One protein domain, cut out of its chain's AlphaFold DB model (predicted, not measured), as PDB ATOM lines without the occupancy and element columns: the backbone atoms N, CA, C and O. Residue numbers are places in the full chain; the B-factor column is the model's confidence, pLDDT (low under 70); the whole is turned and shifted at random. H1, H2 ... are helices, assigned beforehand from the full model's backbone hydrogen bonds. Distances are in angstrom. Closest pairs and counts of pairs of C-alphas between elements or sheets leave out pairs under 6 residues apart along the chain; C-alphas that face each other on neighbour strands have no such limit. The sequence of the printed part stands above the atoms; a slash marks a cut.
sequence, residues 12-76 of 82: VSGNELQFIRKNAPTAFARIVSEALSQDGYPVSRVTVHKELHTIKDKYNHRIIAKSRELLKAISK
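Overview. This is residues 12 to 76 of the 82 residues of an uncharacterized protein of Sphingobacterium lactis (UniProt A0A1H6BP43). Three shorter helices, H1, H2 and H3, form an arch over one side of the longest helix, H4, with H1 at one end of the arch, H2 at the other and H3 reaching across between them. The helices cross one another rather than lying side by side. The printed part has 65 residues with four named helices, in the order H1, H2, H3, H4, and no named strand; the class is all helix. It is compact, with a radius of gyration of the C-alphas of 10.7 A, and the C-alphas span 29 by 26 by 17 A along their three main axes.

Along the chain. The printed part begins at Val 12. H1 is residues 14 to 23, 14.4 A from first to last C-alpha, and starts with C-alpha 14 at (358.027, 322.200, 239.748). After a tight link of 4 residues comes H2, residues 28 to 38, which is 15.3 A long and starts with C-alpha 28 at (359.238, 334.459, 253.066). A short link of 6 residues leads to H3, residues 45 to 53, 12.1 A long. A short link of 7 residues leads to H4, residues 61 to 75, 20.4 A long, which ends with C-alpha 75 at (364.760, 326.418, 257.734).

Arrangement. H3 and H4 are the hub, each touching the three other helices. H1 touches H3 at a steep tilt of 59 degrees, opposite ways, and the closest C-alphas, those of Leu 17 and Leu 52, are 6.4 A apart. H1 touches H4 at a steep tilt of 38 degrees, the same way, with the C-alphas of Asn 23 and Ser 75 closest at 6.7 A. H1 and H2 are apart. H2 touches H3 at a steep tilt of 53 degrees, opposite ways, with the C-alphas of Ala 29 and His 49 closest at 5.3 A. H2 touches H4 at a steep tilt of 64 degrees, opposite ways, with the C-alphas of Val 32 and Ser 67 closest at 6.1 A. H3 and H4 only just touch, with 3 pairs of C-alphas within 8 A, and H4 does so with residues 63 to 64 alone; the closest C-alphas are those of Val 48 and Ile 63, 6.6 A apart, and the two lines are about perpendicular at 84 degrees. The packing of the helices is mostly crossed: of the 5 touching pairs, 0 are at a shallow tilt. In H1, H2, H3 and H4 every O i to N i+4 pair is within hydrogen-bond range.

Size, cuts and confidence. The two C-alphas farthest apart are those of Asn 15 and Gly 40, at 29.3 A, and the first and last printed C-alphas, of Val 12 and Lys 76, are 20.1 A apart. The printed part has no cut, and no link between its named helices is long. The mean pLDDT of the printed part is 89.8, and no printed residue of this model is under 70.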
ATOM      1  N   VAL A  12     363.688 326.017 236.764       80.75
ATOM      2  CA  VAL A  12     363.427 325.514 238.118       80.75
ATOM      3  C   VAL A  12     362.369 324.437 237.999       80.75
ATOM      4  O   VAL A  12     361.320 324.659 237.393       80.75
ATOM      5  N   SER A  13     362.631 323.266 238.574       83.44
ATOM      6  CA  SER A  13     361.664 322.175 238.532       83.44
ATOM      7  C   SER A  13     360.428 322.520 239.374       83.44
ATOM      8  O   SER A  13     360.508 323.174 240.419       83.44
ATOM      9  N   GLY A  14     359.255 322.032 238.961       82.19
ATOM     10  CA  GLY A  14     358.027 322.200 239.748       82.19
ATOM     11  C   GLY A  14     358.143 321.620 241.167       82.19
ATOM     12  O   GLY A  14     357.546 322.157 242.105       82.19
ATOM     13  N   ASN A  15     358.958 320.571 241.333       85.56
ATOM     14  CA  ASN A  15     359.262 319.942 242.619       85.56
ATOM     15  C   ASN A  15     360.057 320.869 243.537       85.56
ATOM     16  O   ASN A  15     359.731 320.981 244.717       85.56
ATOM     17  N   GLU A  16     361.049 321.576 243.001       85.50
ATOM     18  CA  GLU A  16     361.813 322.554 243.763       85.50
ATOM     19  C   GLU A  16     360.922 323.702 244.250       85.50
ATOM     20  O   GLU A  16     360.946 324.058 245.427       85.50
ATOM     21  N   LEU A  17     360.063 324.247 243.385       87.19
ATOM     22  CA  LEU A  17     359.118 325.283 243.805       87.19
ATOM     23  C   LEU A  17     358.137 324.793 244.865       87.19
ATOM     24  O   LEU A  17     357.743 325.552 245.752       87.19
ATOM     25  N   GLN A  18     357.684 323.544 244.766       87.19
ATOM     26  CA  GLN A  18     356.867 322.943 245.816       87.19
ATOM     27  C   GLN A  18     357.648 322.809 247.121       87.19
ATOM     28  O   GLN A  18     357.108 323.112 248.182       87.19
ATOM     29  N   PHE A  19     358.913 322.397 247.051       89.31
ATOM     30  CA  PHE A  19     359.783 322.285 248.213       89.31
ATOM     31  C   PHE A  19     359.978 323.638 248.899       89.31
ATOM     32  O   PHE A  19     359.778 323.732 250.110       89.31
ATOM     33  N   ILE A  20     360.292 324.690 248.137       88.00
ATOM     34  CA  ILE A  20     360.429 326.046 248.673       88.00
ATOM     35  C   ILE A  20     359.117 326.462 249.338       88.00
ATOM     36  O   ILE A  20     359.133 326.863 250.494       88.00
ATOM     37  N   ARG A  21     357.969 326.291 248.673       87.19
ATOM     38  CA  ARG A  21     356.656 326.654 249.237       87.19
ATOM     39  C   ARG A  21     356.310 325.912 250.529       87.19
ATOM     40  O   ARG A  21     355.715 326.514 251.414       87.19
ATOM     41  N   LYS A  22     356.672 324.632 250.649       88.69
ATOM     42  CA  LYS A  22     356.387 323.822 251.847       88.69
ATOM     43  C   LYS A  22     357.278 324.167 253.037       88.69
ATOM     44  O   LYS A  22     356.840 324.022 254.171       88.69
ATOM     45  N   ASN A  23     358.514 324.588 252.783       88.88
ATOM     46  CA  ASN A  23     359.512 324.822 253.829       88.88
ATOM     47  C   ASN A  23     359.731 326.308 254.151       88.88
ATOM     48  O   ASN A  23     360.407 326.641 255.128       88.88
ATOM     49  N   ALA A  24     359.214 327.202 253.311       89.50
ATOM     50  CA  ALA A  24     359.325 328.635 253.492       89.50
ATOM     51  C   ALA A  24     358.381 329.132 254.603       89.50
ATOM     52  O   ALA A  24     357.223 328.717 254.660       89.50
ATOM     53  N   PRO A  25     358.822 330.076 255.454       88.38
ATOM     54  CA  PRO A  25     357.943 330.727 256.422       88.38
ATOM     55  C   PRO A  25     356.861 331.581 255.736       88.38
ATOM     56  O   PRO A  25     357.035 332.069 254.621       88.38
ATOM     57  N   THR A  26     355.761 331.875 256.434       85.81
ATOM     58  CA  THR A  26     354.625 332.655 255.892       85.81
ATOM     59  C   THR A  26     355.034 334.012 255.294       85.81
ATOM     60  O   THR A  26     354.472 334.466 254.298       85.81
ATOM     61  N   ALA A  27     356.048 334.668 255.868       90.38
ATOM     62  CA  ALA A  27     356.555 335.963 255.410       90.38
ATOM     63  C   ALA A  27     357.717 335.867 254.398       90.38
ATOM     64  O   ALA A  27     358.355 336.875 254.105       90.38
ATOM     65  N   PHE A  28     358.006 334.695 253.827       92.69
ATOM     66  CA  PHE A  28     359.238 334.459 253.066       92.69
ATOM     67  C   PHE A  28     359.444 335.377 251.859       92.69
ATOM     68  O   PHE A  28     360.528 335.921 251.677       92.69
ATOM     69  N   ALA A  29     358.393 335.648 251.077       93.19
ATOM     70  CA  ALA A  29     358.493 336.569 249.941       93.19
ATOM     71  C   ALA A  29     358.894 337.998 250.360       93.19
ATOM     72  O   ALA A  29     359.496 338.728 249.575       93.19
ATOM     73  N   ARG A  30     358.553 338.402 251.592       94.31
ATOM     74  CA  ARG A  30     358.982 339.681 252.166       94.31
ATOM     75  C   ARG A  30     360.474 339.628 252.506       94.31
ATOM     76  O   ARG A  30     361.207 340.491 252.046       94.31
ATOM     77  N   ILE A  31     360.907 338.580 253.205       94.00
ATOM     78  CA  ILE A  31     362.308 338.378 253.609       94.00
ATOM     79  C   ILE A  31     363.233 338.368 252.384       94.00
ATOM     80  O   ILE A  31     364.243 339.061 252.362       94.00
ATOM     81  N   VAL A  32     362.858 337.639 251.330       94.56
ATOM     82  CA  VAL A  32     363.624 337.582 250.073       94.56
ATOM     83  C   VAL A  32     363.684 338.955 249.390       94.56
ATOM     84  O   VAL A  32     364.736 339.349 248.899       94.56
ATOM     85  N   SER A  33     362.575 339.701 249.365       95.75
ATOM     86  CA  SER A  33     362.515 341.055 248.792       95.75
ATOM     87  C   SER A  33     363.388 342.055 249.562       95.75
ATOM     88  O   SER A  33     364.107 342.840 248.940       95.75
ATOM     89  N   GLU A  34     363.371 341.999 250.896       94.88
ATOM     90  CA  GLU A  34     364.218 342.822 251.767       94.88
ATOM     91  C   GLU A  34     365.704 342.483 251.561       94.88
ATOM     92  O   GLU A  34     366.495 343.388 251.305       94.88
ATOM     93  N   ALA A  35     366.067 341.196 251.543       93.94
ATOM     94  CA  ALA A  35     367.445 340.756 251.314       93.94
ATOM     95  C   ALA A  35     367.976 341.167 249.930       93.94
ATOM     96  O   ALA A  35     369.072 341.704 249.812       93.94
ATOM     97  N   LEU A  36     367.180 340.991 248.870       93.75
ATOM     98  CA  LEU A  36     367.569 341.425 247.522       93.75
ATOM     99  C   LEU A  36     367.739 342.943 247.431       93.75
ATOM    100  O   LEU A  36     368.636 343.421 246.740       93.75
ATOM    101  N   SER A  37     366.905 343.703 248.144       93.50
ATOM    102  CA  SER A  37     367.037 345.161 248.204       93.50
ATOM    103  C   SER A  37     368.330 345.580 248.908       93.50
ATOM    104  O   SER A  37     368.983 346.516 248.450       93.50
ATOM    105  N   GLN A  38     368.733 344.865 249.965       93.00
ATOM    106  CA  GLN A  38     370.019 345.071 250.644       93.00
ATOM    107  C   GLN A  38     371.217 344.727 249.745       93.00
ATOM    108  O   GLN A  38     372.219 345.436 249.778       93.00
ATOM    109  N   ASP A  39     371.082 343.724 248.874       90.06
ATOM    110  CA  ASP A  39     372.091 343.341 247.873       90.06
ATOM    111  C   ASP A  39     372.142 344.291 246.649       90.06
ATOM    112  O   ASP A  39     372.795 343.998 245.643       90.06
ATOM    113  N   GLY A  40     371.428 345.424 246.683       91.81
ATOM    114  CA  GLY A  40     371.389 346.399 245.587       91.81
ATOM    115  C   GLY A  40     370.497 345.989 244.408       91.81
ATOM    116  O   GLY A  40     370.600 346.558 243.321       91.81
ATOM    117  N   TYR A  41     369.612 345.007 244.599       90.75
ATOM    118  CA  TYR A  41     368.622 344.568 243.618       90.75
ATOM    119  C   TYR A  41     367.196 344.745 244.167       90.75
ATOM    120  O   TYR A  41     366.551 343.773 244.569       90.75
ATOM    121  N   PRO A  42     366.672 345.982 244.199       91.19
ATOM    122  CA  PRO A  42     365.339 346.237 244.723       91.19
ATOM    123  C   PRO A  42     364.289 345.531 243.865       91.19
ATOM    124  O   PRO A  42     364.121 345.813 242.679       91.19
ATOM    125  N   VAL A  43     363.558 344.604 244.482       92.88
ATOM    126  CA  VAL A  43     362.454 343.885 243.847       92.88
ATOM    127  C   VAL A  43     361.250 343.875 244.770       92.88
ATOM    128  O   VAL A  43     361.369 343.629 245.969       92.88
ATOM    129  N   SER A  44     360.065 344.141 244.226       93.44
ATOM    130  CA  SER A  44     358.844 344.190 245.027       93.44
ATOM    131  C   SER A  44     358.474 342.809 245.572       93.44
ATOM    132  O   SER A  44     358.532 341.808 244.855       93.44
ATOM    133  N   ARG A  45     357.963 342.765 246.808       93.19
ATOM    134  CA  ARG A  45     357.400 341.551 247.427       93.19
ATOM    135  C   ARG A  45     356.397 340.832 246.523       93.19
ATOM    136  O   ARG A  45     356.384 339.608 246.489       93.19
ATOM    137  N   VAL A  46     355.558 341.575 245.796       93.12
ATOM    138  CA  VAL A  46     354.569 341.005 244.863       93.12
ATOM    139  C   VAL A  46     355.259 340.235 243.737       93.12
ATOM    140  O   VAL A  46     354.839 339.130 243.409       93.12
ATOM    141  N   THR A  47     356.339 340.787 243.183       92.81
ATOM    142  CA  THR A  47     357.141 340.136 242.144       92.81
ATOM    143  C   THR A  47     357.774 338.858 242.675       92.81
ATOM    144  O   THR A  47     357.618 337.816 242.053       92.81
ATOM    145  N   VAL A  48     358.390 338.899 243.860       93.19
ATOM    146  CA  VAL A  48     358.946 337.701 244.513       93.19
ATOM    147  C   VAL A  48     357.863 336.657 244.780       93.19
ATOM    148  O   VAL A  48     358.061 335.473 244.529       93.19
ATOM    149  N   HIS A  49     356.694 337.077 245.264       93.25
ATOM    150  CA  HIS A  49     355.591 336.165 245.533       93.25
ATOM    151  C   HIS A  49     355.122 335.456 244.259       93.25
ATOM    152  O   HIS A  49     354.996 334.234 244.274       93.25
ATOM    153  N   LYS A  50     354.920 336.198 243.161       91.75
ATOM    154  CA  LYS A  50     354.599 335.621 241.845       91.75
ATOM    155  C   LYS A  50     355.694 334.663 241.387       91.75
ATOM    156  O   LYS A  50     355.394 333.556 240.962       91.75
ATOM    157  N   GLU A  51     356.951 335.050 241.555       91.44
ATOM    158  CA  GLU A  51     358.095 334.235 241.154       91.44
ATOM    159  C   GLU A  51     358.129 332.863 241.829       91.44
ATOM    160  O   GLU A  51     358.444 331.868 241.184       91.44
ATOM    161  N   LEU A  52     357.775 332.808 243.113       90.19
ATOM    162  CA  LEU A  52     357.795 331.580 243.908       90.19
ATOM    163  C   LEU A  52     356.507 330.747 243.800       90.19
ATOM    164  O   LEU A  52     356.502 329.581 244.194       90.19
ATOM    165  N   HIS A  53     355.411 331.325 243.295       88.38
ATOM    166  CA  HIS A  53     354.102 330.658 243.237       88.38
ATOM    167  C   HIS A  53     353.615 330.343 241.822       88.38
ATOM    168  O   HIS A  53     352.757 329.474 241.667       88.38
ATOM    169  N   THR A  54     354.147 331.000 240.794       87.31
ATOM    170  CA  THR A  54     353.764 330.767 239.400       87.31
ATOM    171  C   THR A  54     354.656 329.701 238.760       87.31
ATOM    172  O   THR A  54     355.884 329.773 238.814       87.31
ATOM    173  N   ILE A  55     354.031 328.707 238.125       84.62
ATOM    174  CA  ILE A  55     354.728 327.737 237.273       84.62
ATOM    175  C   ILE A  55     355.001 328.406 235.921       84.62
ATOM    176  O   ILE A  55     354.078 328.950 235.317       84.62
ATOM    177  N   LYS A  56     356.258 328.407 235.476       84.06
ATOM    178  CA  LYS A  56     356.714 329.031 234.228       84.06
ATOM    179  C   LYS A  56     358.033 328.416 233.767       84.06
ATOM    180  O   LYS A  56     358.745 327.830 234.569       84.06
ATOM    181  N   ASP A  57     358.390 328.611 232.504       78.25
ATOM    182  CA  ASP A  57     359.615 328.039 231.927       78.25
ATOM    183  C   ASP A  57     360.898 328.736 232.404       78.25
ATOM    184  O   ASP A  57     361.962 328.130 232.471       78.25
ATOM    185  N   LYS A  58     360.818 330.031 232.733       85.44
ATOM    186  CA  LYS A  58     361.988 330.856 233.071       85.44
ATOM    187  C   LYS A  58     361.777 331.653 234.348       85.44
ATOM    188  O   LYS A  58     360.901 332.520 234.420       85.44
ATOM    189  N   TYR A  59     362.646 331.415 235.324       88.94
ATOM    190  CA  TYR A  59     362.680 332.110 236.608       88.94
ATOM    191  C   TYR A  59     363.844 333.086 236.689       88.94
ATOM    192  O   TYR A  59     364.900 332.864 236.115       88.94
ATOM    193  N   ASN A  60     363.677 334.162 237.438       89.12
ATOM    194  CA  ASN A  60     364.697 335.126 237.778       89.12
ATOM    195  C   ASN A  60     365.697 334.456 238.718       89.12
ATOM    196  O   ASN A  60     365.394 334.182 239.884       89.12
ATOM    197  N   HIS A  61     366.905 334.230 238.204       89.00
ATOM    198  CA  HIS A  61     367.983 333.580 238.932       89.00
ATOM    199  C   HIS A  61     368.229 334.215 240.296       89.00
ATOM    200  O   HIS A  61     368.400 333.495 241.270       89.00
ATOM    201  N   ARG A  62     368.203 335.550 240.393       90.81
ATOM    202  CA  ARG A  62     368.503 336.251 241.648       90.81
ATOM    203  C   ARG A  62     367.472 335.938 242.719       90.81
ATOM    204  O   ARG A  62     367.843 335.660 243.854       90.81
ATOM    205  N   ILE A  63     366.191 335.937 242.348       91.88
ATOM    206  CA  ILE A  63     365.107 335.629 243.284       91.88
ATOM    207  C   ILE A  63     365.224 334.187 243.761       91.88
ATOM    208  O   ILE A  63     365.171 333.944 244.965       91.88
ATOM    209  N   ILE A  64     365.430 333.238 242.848       91.69
ATOM    210  CA  ILE A  64     365.505 331.822 243.212       91.69
ATOM    211  C   ILE A  64     366.777 331.506 244.000       91.69
ATOM    212  O   ILE A  64     366.694 330.853 245.034       91.69
ATOM    213  N   ALA A  65     367.938 332.012 243.580       91.62
ATOM    214  CA  ALA A  65     369.201 331.821 244.289       91.62
ATOM    215  C   ALA A  65     369.134 332.384 245.714       91.62
ATOM    216  O   ALA A  65     369.442 331.672 246.669       91.62
ATOM    217  N   LYS A  66     368.633 333.617 245.878       93.56
ATOM    218  CA  LYS A  66     368.441 334.214 247.205       93.56
ATOM    219  C   LYS A  66     367.403 333.455 248.028       93.56
ATOM    220  O   LYS A  66     367.587 333.272 249.225       93.56
ATOM    221  N   SER A  67     366.346 332.946 247.394       92.19
ATOM    222  CA  SER A  67     365.370 332.084 248.069       92.19
ATOM    223  C   SER A  67     366.010 330.790 248.572       92.19
ATOM    224  O   SER A  67     365.803 330.426 249.720       92.19
ATOM    225  N   ARG A  68     366.839 330.111 247.774       91.69
ATOM    226  CA  ARG A  68     367.558 328.902 248.216       91.69
ATOM    227  C   ARG A  68     368.467 329.191 249.409       91.69
ATOM    228  O   ARG A  68     368.416 328.473 250.403       91.69
ATOM    229  N   GLU A  69     369.256 330.259 249.314       92.31
ATOM    230  CA  GLU A  69     370.170 330.701 250.370       92.31
ATOM    231  C   GLU A  69     369.424 330.961 251.686       92.31
ATOM    232  O   GLU A  69     369.769 330.396 252.724       92.31
ATOM    233  N   LEU A  70     368.348 331.751 251.634       92.25
ATOM    234  CA  LEU A  70     367.551 332.087 252.813       92.25
ATOM    235  C   LEU A  70     366.791 330.883 253.369       92.25
ATOM    236  O   LEU A  70     366.676 330.747 254.584       92.25
ATOM    237  N   LEU A  71     366.292 329.990 252.515       90.75
ATOM    238  CA  LEU A  71     365.618 328.771 252.957       90.75
ATOM    239  C   LEU A  71     366.582 327.849 253.716       90.75
ATOM    240  O   LEU A  71     366.231 327.327 254.774       90.75
ATOM    241  N   LYS A  72     367.818 327.715 253.223       90.44
ATOM    242  CA  LYS A  72     368.883 326.975 253.906       90.44
ATOM    243  C   LYS A  72     369.273 327.635 255.226       90.44
ATOM    244  O   LYS A  72     369.451 326.934 256.219       90.44
ATOM    245  N   ALA A  73     369.366 328.962 255.265       89.38
ATOM    246  CA  ALA A  73     369.731 329.698 256.474       89.38
ATOM    247  C   ALA A  73     368.643 329.643 257.563       89.38
ATOM    248  O   ALA A  73     368.956 329.437 258.733       89.38
ATOM    249  N   ILE A  74     367.372 329.812 257.184       87.38
ATOM    250  CA  ILE A  74     366.243 329.924 258.121       87.38
ATOM    251  C   ILE A  74     365.720 328.543 258.513       87.38
ATOM    252  O   ILE A  74     365.581 328.242 259.697       87.38
ATOM    253  N   SER A  75     365.433 327.701 257.523       83.50
ATOM    254  CA  SER A  75     364.760 326.418 257.734       83.50
ATOM    255  C   SER A  75     365.743 325.249 257.855       83.50
ATOM    256  O   SER A  75     365.316 324.144 258.168       83.50
ATOM    257  N   LYS A  76     367.054 325.465 257.641       85.00
ATOM    258  CA  LYS A  76     368.102 324.419 257.651       85.00
ATOM    259  C   LYS A  76     367.828 323.262 256.683       85.00
ATOM    260  O   LYS A  76     368.281 322.142 256.902       85.00
TER     261      LYS A  76